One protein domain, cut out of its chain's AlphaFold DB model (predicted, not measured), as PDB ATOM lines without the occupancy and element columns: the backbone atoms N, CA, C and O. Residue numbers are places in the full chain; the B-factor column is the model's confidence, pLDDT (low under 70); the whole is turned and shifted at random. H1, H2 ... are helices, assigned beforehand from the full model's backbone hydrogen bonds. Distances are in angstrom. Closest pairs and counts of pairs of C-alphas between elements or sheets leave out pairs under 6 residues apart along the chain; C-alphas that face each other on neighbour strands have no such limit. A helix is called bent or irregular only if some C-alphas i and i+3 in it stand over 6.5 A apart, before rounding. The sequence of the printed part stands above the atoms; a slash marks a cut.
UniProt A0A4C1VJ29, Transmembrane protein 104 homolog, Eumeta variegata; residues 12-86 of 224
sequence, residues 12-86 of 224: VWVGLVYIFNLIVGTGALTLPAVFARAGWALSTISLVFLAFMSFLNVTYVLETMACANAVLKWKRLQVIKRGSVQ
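Overview. This is residues 12 to 86 of the 224 residues of the protein "Transmembrane protein 104 homolog" of Eumeta variegata (UniProt A0A4C1VJ29). One long helix, H3, makes the length of a hook; beside its first residues the short H2 folds back over a tight turn, and H1, before H2, sticks out free of H3. The 75 printed residues hold three named helices, H1, H2 and H3 in chain order, and no named strand: all helix. The whole is extended, with a radius of gyration of the C-alphas of 21.4 A and spans of 70 by 25 by 17 A.

Along the chain. H3, residues 40 to 83, is 64.5 A long, from C-alpha 40 at (68.287, -7.096, 22.707) to C-alpha 83 at (88.914, -42.084, 72.763). H2 is residues 27 to 38, 16.3 A. H1 is residues 12 to 24, 18.0 A, beginning at C-alpha 12 at (87.989, -8.695, 49.693).

Arrangement. H3 and H2 are close but not clearly touching; their closest C-alphas, of Ser 43 and Phe 35, are 5.8 A apart. They run opposite ways at a steep tilt of 40 degrees. H2 is irregular, but only just: C-alphas 29 and 32 are 6.9 A apart. H1 and H2 meet only through their link; H1 and H3 are apart. Every O i to N i+4 pair is within hydrogen-bond range in H1 and H3, against 5 of 8 in H2.

Size, cuts and confidence. The two C-alphas farthest apart, of Ala 36 and Gln 86, are 70.4 A apart. The printed part has no cut, and both links are tight. Residues 73 and 76 to 86 have pLDDT under 70.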
ATOM      1  N   VAL A  12      89.249  -8.420  50.411       88.00
ATOM      2  CA  VAL A  12      87.989  -8.695  49.693       88.00
ATOM      3  C   VAL A  12      88.009  -8.102  48.280       88.00
ATOM      4  O   VAL A  12      87.514  -8.721  47.341       88.00
ATOM      5  N   TRP A  13      88.659  -6.950  48.104       90.50
ATOM      6  CA  TRP A  13      88.856  -6.317  46.799       90.50
ATOM      7  C   TRP A  13      89.702  -7.157  45.837       90.50
ATOM      8  O   TRP A  13      89.327  -7.324  44.679       90.50
ATOM      9  N   VAL A  14      90.814  -7.727  46.309       90.88
ATOM     10  CA  VAL A  14      91.676  -8.606  45.500       90.88
ATOM     11  C   VAL A  14      90.930  -9.894  45.144       90.88
ATOM     12  O   VAL A  14      90.982 -10.340  43.999       90.88
ATOM     13  N   GLY A  15      90.164 -10.446  46.093       88.06
ATOM     14  CA  GLY A  15      89.288 -11.594  45.853       88.06
ATOM     15  C   GLY A  15      88.212 -11.317  44.796       88.06
ATOM     16  O   GLY A  15      88.002 -12.140  43.906       88.06
ATOM     17  N   LEU A  16      87.577 -10.140  44.835       89.12
ATOM     18  CA  LEU A  16      86.590  -9.721  43.835       89.12
ATOM     19  C   LEU A  16      87.196  -9.607  42.436       89.12
ATOM     20  O   LEU A  16      86.614 -10.124  41.484       89.12
ATOM     21  N   VAL A  17      88.370  -8.981  42.306       90.56
ATOM     22  CA  VAL A  17      89.074  -8.872  41.017       90.56
ATOM     23  C   VAL A  17      89.433 -10.258  40.472       90.56
ATOM     24  O   VAL A  17      89.250 -10.518  39.282       90.56
ATOM     25  N   TYR A  18      89.891 -11.169  41.333       89.06
ATOM     26  CA  TYR A  18      90.201 -12.543  40.943       89.06
ATOM     27  C   TYR A  18      88.964 -13.293  40.425       89.06
ATOM     28  O   TYR A  18      89.002 -13.870  39.340       89.06
ATOM     29  N   ILE A  19      87.851 -13.239  41.162       88.56
ATOM     30  CA  ILE A  19      86.594 -13.899  40.779       88.56
ATOM     31  C   ILE A  19      86.022 -13.286  39.495       88.56
ATOM     32  O   ILE A  19      85.578 -14.018  38.612       88.56
ATOM     33  N   PHE A  20      86.068 -11.960  39.355       87.19
ATOM     34  CA  PHE A  20      85.633 -11.270  38.142       87.19
ATOM     35  C   PHE A  20      86.417 -11.752  36.918       87.19
ATOM     36  O   PHE A  20      85.814 -12.152  35.923       87.19
ATOM     37  N   ASN A  21      87.749 -11.791  37.008       87.69
ATOM     38  CA  ASN A  21      88.595 -12.263  35.914       87.69
ATOM     39  C   ASN A  21      88.343 -13.739  35.572       87.69
ATOM     40  O   ASN A  21      88.390 -14.106  34.398       87.69
ATOM     41  N   LEU A  22      88.034 -14.568  36.573       85.81
ATOM     42  CA  LEU A  22      87.717 -15.983  36.385       85.81
ATOM     43  C   LEU A  22      86.383 -16.175  35.646       85.81
ATOM     44  O   LEU A  22      86.309 -16.985  34.725       85.81
ATOM     45  N   ILE A  23      85.345 -15.415  36.010       85.50
ATOM     46  CA  ILE A  23      84.000 -15.547  35.423       85.50
ATOM     47  C   ILE A  23      83.915 -14.887  34.040       85.50
ATOM     48  O   ILE A  23      83.320 -15.451  33.122       85.50
ATOM     49  N   VAL A  24      84.483 -13.689  33.874       85.12
ATOM     50  CA  VAL A  24      84.381 -12.918  32.622       85.12
ATOM     51  C   VAL A  24      85.161 -13.595  31.499       85.12
ATOM     52  O   VAL A  24      84.606 -13.770  30.411       85.12
ATOM     53  N   GLY A  25      86.406 -14.005  31.785       79.25
ATOM     54  CA  GLY A  25      87.280 -14.813  30.931       79.25
ATOM     55  C   GLY A  25      87.059 -14.655  29.420       79.25
ATOM     56  O   GLY A  25      87.018 -13.555  28.871       79.25
ATOM     57  N   THR A  26      86.891 -15.786  28.734       74.12
ATOM     58  CA  THR A  26      86.510 -15.854  27.311       74.12
ATOM     59  C   THR A  26      84.999 -15.705  27.087       74.12
ATOM     60  O   THR A  26      84.565 -15.526  25.948       74.12
ATOM     61  N   GLY A  27      84.191 -15.733  28.155       75.62
ATOM     62  CA  GLY A  27      82.733 -15.607  28.102       75.62
ATOM     63  C   GLY A  27      82.277 -14.260  27.540       75.62
ATOM     64  O   GLY A  27      81.374 -14.216  26.699       75.62
ATOM     65  N   ALA A  28      82.965 -13.171  27.895       79.75
ATOM     66  CA  ALA A  28      82.657 -11.828  27.399       79.75
ATOM     67  C   ALA A  28      82.774 -11.685  25.873       79.75
ATOM     68  O   ALA A  28      81.989 -10.957  25.265       79.75
ATOM     69  N   LEU A  29      83.686 -12.426  25.231       78.44
ATOM     70  CA  LEU A  29      83.872 -12.387  23.774       78.44
ATOM     71  C   LEU A  29      82.666 -12.949  23.008       78.44
ATOM     72  O   LEU A  29      82.463 -12.630  21.838       78.44
ATOM     73  N   THR A  30      81.848 -13.777  23.660       78.50
ATOM     74  CA  THR A  30      80.667 -14.390  23.038       78.50
ATOM     75  C   THR A  30      79.408 -13.534  23.169       78.50
ATOM     76  O   THR A  30      78.487 -13.683  22.362       78.50
ATOM     77  N   LEU A  31      79.375 -12.593  24.122       81.38
ATOM     78  CA  LEU A  31      78.190 -11.782  24.411       81.38
ATOM     79  C   LEU A  31      77.714 -10.960  23.199       81.38
ATOM     80  O   LEU A  31      76.534 -11.071  22.863       81.38
ATOM     81  N   PRO A  32      78.565 -10.219  22.456       83.94
ATOM     82  CA  PRO A  32      78.091  -9.430  21.316       83.94
ATOM     83  C   PRO A  32      77.433 -10.288  20.225       83.94
ATOM     84  O   PRO A  32      76.407  -9.914  19.658       83.94
ATOM     85  N   ALA A  33      77.986 -11.477  19.963       80.12
ATOM     86  CA  ALA A  33      77.471 -12.391  18.949       80.12
ATOM     87  C   ALA A  33      76.111 -12.999  19.334       80.12
ATOM     88  O   ALA A  33      75.257 -13.203  18.467       80.12
ATOM     89  N   VAL A  34      75.895 -13.278  20.624       83.88
ATOM     90  CA  VAL A  34      74.621 -13.808  21.134       83.88
ATOM     91  C   VAL A  34      73.537 -12.732  21.100       83.88
ATOM     92  O   VAL A  34      72.435 -12.999  20.624       83.88
ATOM     93  N   PHE A  35      73.862 -11.497  21.493       86.88
ATOM     94  CA  PHE A  35      72.933 -10.366  21.413       86.88
ATOM     95  C   PHE A  35      72.525 -10.041  19.971       86.88
ATOM     96  O   PHE A  35      71.347  -9.797  19.713       86.88
ATOM     97  N   ALA A  36      73.468 -10.104  19.022       88.12
ATOM     98  CA  ALA A  36      73.185  -9.879  17.605       88.12
ATOM     99  C   ALA A  36      72.241 -10.936  17.001       88.12
ATOM    100  O   ALA A  36      71.522 -10.646  16.049       88.12
ATOM    101  N   ARG A  37      72.234 -12.163  17.543       84.81
ATOM    102  CA  ARG A  37      71.401 -13.272  17.048       84.81
ATOM    103  C   ARG A  37      70.050 -13.397  17.750       84.81
ATOM    104  O   ARG A  37      69.067 -13.699  17.087       84.81
ATOM    105  N   ALA A  38      70.008 -13.208  19.066       85.19
ATOM    106  CA  ALA A  38      68.802 -13.377  19.880       85.19
ATOM    107  C   ALA A  38      67.938 -12.105  19.957       85.19
ATOM    108  O   ALA A  38      66.751 -12.180  20.270       85.19
ATOM    109  N   GLY A  39      68.524 -10.938  19.673       87.38
ATOM    110  CA  GLY A  39      67.889  -9.641  19.875       87.38
ATOM    111  C   GLY A  39      68.053  -9.122  21.308       87.38
ATOM    112  O   GLY A  39      68.249  -9.874  22.265       87.38
ATOM    113  N   TRP A  40      67.977  -7.799  21.457       85.88
ATOM    114  CA  TRP A  40      68.287  -7.096  22.707       85.88
ATOM    115  C   TRP A  40      67.351  -7.468  23.870       85.88
ATOM    116  O   TRP A  40      67.819  -7.736  24.976       85.88
ATOM    117  N   ALA A  41      66.040  -7.551  23.624       90.19
ATOM    118  CA  ALA A  41      65.054  -7.855  24.661       90.19
ATOM    119  C   ALA A  41      65.142  -9.315  25.146       90.19
ATOM    120  O   ALA A  41      65.162  -9.578  26.346       90.19
ATOM    121  N   LEU A  42      65.265 -10.281  24.230       88.94
ATOM    122  CA  LEU A  42      65.347 -11.699  24.601       88.94
ATOM    123  C   LEU A  42      66.658 -12.018  25.338       88.94
ATOM    124  O   LEU A  42      66.657 -12.777  26.308       88.94
ATOM    125  N   SER A  43      67.766 -11.408  24.902       90.69
ATOM    126  CA  SER A  43      69.071 -11.572  25.544       90.69
ATOM    127  C   SER A  43      69.099 -10.972  26.954       90.69
ATOM    128  O   SER A  43      69.581 -11.613  27.884       90.69
ATOM    129  N   THR A  44      68.517  -9.782  27.149       90.62
ATOM    130  CA  THR A  44      68.449  -9.140  28.477       90.62
ATOM    131  C   THR A  44      67.587  -9.931  29.459       90.62
ATOM    132  O   THR A  44      68.037 -10.197  30.571       90.62
ATOM    133  N   ILE A  45      66.403 -10.393  29.042       93.50
ATOM    134  CA  ILE A  45      65.538 -11.244  29.877       93.50
ATOM    135  C   ILE A  45      66.252 -12.555  30.241       93.50
ATOM    136  O   ILE A  45      66.250 -12.962  31.404       93.50
ATOM    137  N   SER A  46      66.911 -13.192  29.267       90.12
ATOM    138  CA  SER A  46      67.643 -14.442  29.501       90.12
ATOM    139  C   SER A  46      68.820 -14.248  30.458       90.12
ATOM    140  O   SER A  46      69.003 -15.062  31.357       90.12
ATOM    141  N   LEU A  47      69.591 -13.161  30.333       90.25
ATOM    142  CA  LEU A  47      70.693 -12.865  31.255       90.25
ATOM    143  C   LEU A  47      70.214 -12.648  32.690       90.25
ATOM    144  O   LEU A  47      70.841 -13.165  33.610       90.25
ATOM    145  N   VAL A  48      69.109 -11.925  32.891       92.88
ATOM    146  CA  VAL A  48      68.548 -11.702  34.234       92.88
ATOM    147  C   VAL A  48      68.103 -13.026  34.857       92.88
ATOM    148  O   VAL A  48      68.420 -13.298  36.015       92.88
ATOM    149  N   PHE A  49      67.437 -13.887  34.085       93.44
ATOM    150  CA  PHE A  49      67.034 -15.212  34.558       93.44
ATOM    151  C   PHE A  49      68.239 -16.110  34.886       93.44
ATOM    152  O   PHE A  49      68.273 -16.728  35.951       93.44
ATOM    153  N   LEU A  50      69.250 -16.158  34.008       90.31
ATOM    154  CA  LEU A  50      70.473 -16.934  34.244       90.31
ATOM    155  C   LEU A  50      71.255 -16.405  35.454       90.31
ATOM    156  O   LEU A  50      71.769 -17.207  36.231       90.31
ATOM    157  N   ALA A  51      71.314 -15.086  35.649       90.69
ATOM    158  CA  ALA A  51      71.954 -14.475  36.810       90.69
ATOM    159  C   ALA A  51      71.236 -14.855  38.113       90.69
ATOM    160  O   ALA A  51      71.889 -15.250  39.078       90.69
ATOM    161  N   PHE A  52      69.901 -14.814  38.125       93.31
ATOM    162  CA  PHE A  52      69.110 -15.236  39.279       93.31
ATOM    163  C   PHE A  52      69.314 -16.722  39.603       93.31
ATOM    164  O   PHE A  52      69.620 -17.069  40.743       93.31
ATOM    165  N   MET A  53      69.236 -17.607  38.603       90.94
ATOM    166  CA  MET A  53      69.501 -19.038  38.803       90.94
ATOM    167  C   MET A  53      70.938 -19.310  39.265       90.94
ATOM    168  O   MET A  53      71.161 -20.144  40.142       90.94
ATOM    169  N   SER A  54      71.920 -18.584  38.723       91.69
ATOM    170  CA  SER A  54      73.314 -18.674  39.163       91.69
ATOM    171  C   SER A  54      73.475 -18.254  40.625       91.69
ATOM    172  O   SER A  54      74.220 -18.899  41.361       91.69
ATOM    173  N   PHE A  55      72.764 -17.208  41.055       91.25
ATOM    174  CA  PHE A  55      72.768 -16.747  42.441       91.25
ATOM    175  C   PHE A  55      72.171 -17.790  43.400       91.25
ATOM    176  O   PHE A  55      72.753 -18.075  44.448       91.25
ATOM    177  N   LEU A  56      71.049 -18.415  43.030       91.81
ATOM    178  CA  LEU A  56      70.461 -19.486  43.837       91.81
ATOM    179  C   LEU A  56      71.417 -20.678  43.964       91.81
ATOM    180  O   LEU A  56      71.668 -21.152  45.070       91.81
ATOM    181  N   ASN A  57      72.011 -21.118  42.850       88.31
ATOM    182  CA  ASN A  57      72.934 -22.252  42.843       88.31
ATOM    183  C   ASN A  57      74.164 -22.012  43.727       88.31
ATOM    184  O   ASN A  57      74.515 -22.885  44.520       88.31
ATOM    185  N   VAL A  58      74.810 -20.842  43.629       88.88
ATOM    186  CA  VAL A  58      75.971 -20.539  44.483       88.88
ATOM    187  C   VAL A  58      75.572 -20.470  45.955       88.88
ATOM    188  O   VAL A  58      76.298 -20.985  46.797       88.88
ATOM    189  N   THR A  59      74.395 -19.927  46.271       88.75
ATOM    190  CA  THR A  59      73.907 -19.829  47.656       88.75
ATOM    191  C   THR A  59      73.677 -21.212  48.264       88.75
ATOM    192  O   THR A  59      74.195 -21.492  49.341       88.75
ATOM    193  N   TYR A  60      73.019 -22.123  47.541       87.81
ATOM    194  CA  TYR A  60      72.856 -23.510  47.994       87.81
ATOM    195  C   TYR A  60      74.200 -24.225  48.192       87.81
ATOM    196  O   TYR A  60      74.385 -24.981  49.150       87.81
ATOM    197  N   VAL A  61      75.170 -23.981  47.308       84.56
ATOM    198  CA  VAL A  61      76.521 -24.531  47.468       84.56
ATOM    199  C   VAL A  61      77.203 -23.953  48.715       84.56
ATOM    200  O   VAL A  61      77.825 -24.703  49.462       84.56
ATOM    201  N   LEU A  62      77.045 -22.660  49.008       85.38
ATOM    202  CA  LEU A  62      77.600 -22.040  50.216       85.38
ATOM    203  C   LEU A  62      76.954 -22.577  51.503       85.38
ATOM    204  O   LEU A  62      77.661 -22.860  52.471       85.38
ATOM    205  N   GLU A  63      75.638 -22.781  51.515       82.62
ATOM    206  CA  GLU A  63      74.930 -23.375  52.655       82.62
ATOM    207  C   GLU A  63      75.382 -24.815  52.915       82.62
ATOM    208  O   GLU A  63      75.692 -25.186  54.050       82.62
ATOM    209  N   THR A  64      75.487 -25.630  51.861       82.25
ATOM    210  CA  THR A  64      76.004 -27.002  51.989       82.25
ATOM    211  C   THR A  64      77.462 -27.014  52.447       82.25
ATOM    212  O   THR A  64      77.833 -27.863  53.262       82.25
ATOM    213  N   MET A  65      78.263 -26.032  52.022       78.88
ATOM    214  CA  MET A  65      79.641 -25.848  52.474       78.88
ATOM    215  C   MET A  65      79.727 -25.523  53.972       78.88
ATOM    216  O   MET A  65      80.545 -26.099  54.695       78.88
ATOM    217  N   ALA A  66      78.837 -24.663  54.470       79.62
ATOM    218  CA  ALA A  66      78.739 -24.351  55.893       79.62
ATOM    219  C   ALA A  66      78.273 -25.565  56.724       79.62
ATOM    220  O   ALA A  66      78.880 -25.887  57.751       79.62
ATOM    221  N   CYS A  67      77.257 -26.297  56.251       78.25
ATOM    222  CA  CYS A  67      76.765 -27.522  56.888       78.25
ATOM    223  C   CYS A  67      77.840 -28.618  56.953       78.25
ATOM    224  O   CYS A  67      77.976 -29.293  57.976       78.25
ATOM    225  N   ALA A  68      78.644 -28.781  55.897       77.88
ATOM    226  CA  ALA A  68      79.762 -29.721  55.878       77.88
ATOM    227  C   ALA A  68      80.761 -29.438  57.008       77.88
ATOM    228  O   ALA A  68      81.167 -30.350  57.731       77.88
ATOM    229  N   ASN A  69      81.108 -28.163  57.196       73.06
ATOM    230  CA  ASN A  69      82.044 -27.730  58.230       73.06
ATOM    231  C   ASN A  69      81.495 -27.992  59.640       73.06
ATOM    232  O   ASN A  69      82.234 -28.451  60.515       73.06
ATOM    233  N   ALA A  70      80.192 -27.788  59.855       74.00
ATOM    234  CA  ALA A  70      79.533 -28.118  61.118       74.00
ATOM    235  C   ALA A  70      79.566 -29.632  61.410       74.00
ATOM    236  O   ALA A  70      79.923 -30.051  62.516       74.00
ATOM    237  N   VAL A  71      79.274 -30.468  60.408       73.12
ATOM    238  CA  VAL A  71      79.287 -31.934  60.553       73.12
ATOM    239  C   VAL A  71      80.704 -32.471  60.787       73.12
ATOM    240  O   VAL A  71      80.894 -33.375  61.603       73.12
ATOM    241  N   LEU A  72      81.719 -31.912  60.123       70.75
ATOM    242  CA  LEU A  72      83.119 -32.287  60.339       70.75
ATOM    243  C   LEU A  72      83.593 -31.944  61.759       70.75
ATOM    244  O   LEU A  72      84.251 -32.772  62.395       70.75
ATOM    245  N   LYS A  73      83.208 -30.773  62.284       69.69
ATOM    246  CA  LYS A  73      83.495 -30.367  63.670       69.69
ATOM    247  C   LYS A  73      82.860 -31.334  64.671       69.69
ATOM    248  O   LYS A  73      83.533 -31.788  65.596       69.69
ATOM    249  N   TRP A  74      81.608 -31.726  64.437       71.19
ATOM    250  CA  TRP A  74      80.905 -32.701  65.271       71.19
ATOM    251  C   TRP A  74      81.567 -34.089  65.255       71.19
ATOM    252  O   TRP A  74      81.779 -34.686  66.310       71.19
ATOM    253  N   LYS A  75      81.964 -34.597  64.079       70.44
ATOM    254  CA  LYS A  75      82.644 -35.900  63.958       70.44
ATOM    255  C   LYS A  75      83.992 -35.933  64.685       70.44
ATOM    256  O   LYS A  75      84.292 -36.930  65.335       70.44
ATOM    257  N   ARG A  76      84.784 -34.855  64.622       65.94
ATOM    258  CA  ARG A  76      86.060 -34.757  65.360       65.94
ATOM    259  C   ARG A  76      85.853 -34.806  66.873       65.94
ATOM    260  O   ARG A  76      86.554 -35.544  67.559       65.94
ATOM    261  N   LEU A  77      84.850 -34.085  67.375       69.50
ATOM    262  CA  LEU A  77      84.509 -34.080  68.799       69.50
ATOM    263  C   LEU A  77      84.028 -35.455  69.289       69.50
ATOM    264  O   LEU A  77      84.357 -35.854  70.402       69.50
ATOM    265  N   GLN A  78      83.308 -36.213  68.455       68.94
ATOM    266  CA  GLN A  78      82.910 -37.577  68.812       68.94
ATOM    267  C   GLN A  78      84.083 -38.559  68.875       68.94
ATOM    268  O   GLN A  78      84.075 -39.432  69.735       68.94
ATOM    269  N   VAL A  79      85.093 -38.425  68.010       68.75
ATOM    270  CA  VAL A  79      86.289 -39.287  68.063       68.75
ATOM    271  C   VAL A  79      87.079 -39.044  69.348       68.75
ATOM    272  O   VAL A  79      87.450 -40.005  70.011       68.75
ATOM    273  N   ILE A  80      87.259 -37.782  69.744       68.50
ATOM    274  CA  ILE A  80      87.964 -37.428  70.985       68.50
ATOM    275  C   ILE A  80      87.186 -37.932  72.206       68.50
ATOM    276  O   ILE A  80      87.760 -38.600  73.057       68.50
ATOM    277  N   LYS A  81      85.865 -37.705  72.248       65.38
ATOM    278  CA  LYS A  81      85.008 -38.188  73.342       65.38
ATOM    279  C   LYS A  81      84.959 -39.717  73.428       65.38
ATOM    280  O   LYS A  81      84.780 -40.261  74.507       65.38
ATOM    281  N   ARG A  82      85.085 -40.427  72.304       63.25
ATOM    282  CA  ARG A  82      85.100 -41.897  72.282       63.25
ATOM    283  C   ARG A  82      86.473 -42.466  72.650       63.25
ATOM    284  O   ARG A  82      86.515 -43.516  73.273       63.25
ATOM    285  N   GLY A  83      87.556 -41.759  72.322       54.84
ATOM    286  CA  GLY A  83      88.914 -42.084  72.763       54.84
ATOM    287  C   GLY A  83      89.110 -41.886  74.266       54.84
ATOM    288  O   GLY A  83      89.617 -42.780  74.927       54.84
ATOM    289  N   SER A  84      88.596 -40.790  74.836       56.06
ATOM    290  CA  SER A  84      88.678 -40.525  76.282       56.06
ATOM    291  C   SER A  84      87.842 -41.481  77.143       56.06
ATOM    292  O   SER A  84      88.058 -41.569  78.343       56.06
ATOM    293  N   VAL A  85      86.862 -42.174  76.554       52.72
ATOM    294  CA  VAL A  85      86.046 -43.193  77.244       52.72
ATOM    295  C   VAL A  85      86.701 -44.578  77.174       52.72
ATOM    296  O   VAL A  85      86.384 -45.436  77.983       52.72
ATOM    297  N   GLN A  86      87.628 -44.806  76.240       44.38
ATOM    298  CA  GLN A  86      88.296 -46.100  76.078       44.38
ATOM    299  C   GLN A  86      89.563 -46.242  76.945       44.38
ATOM    300  O   GLN A  86      90.136 -47.323  76.995       44.38
TER     301      GLN A  86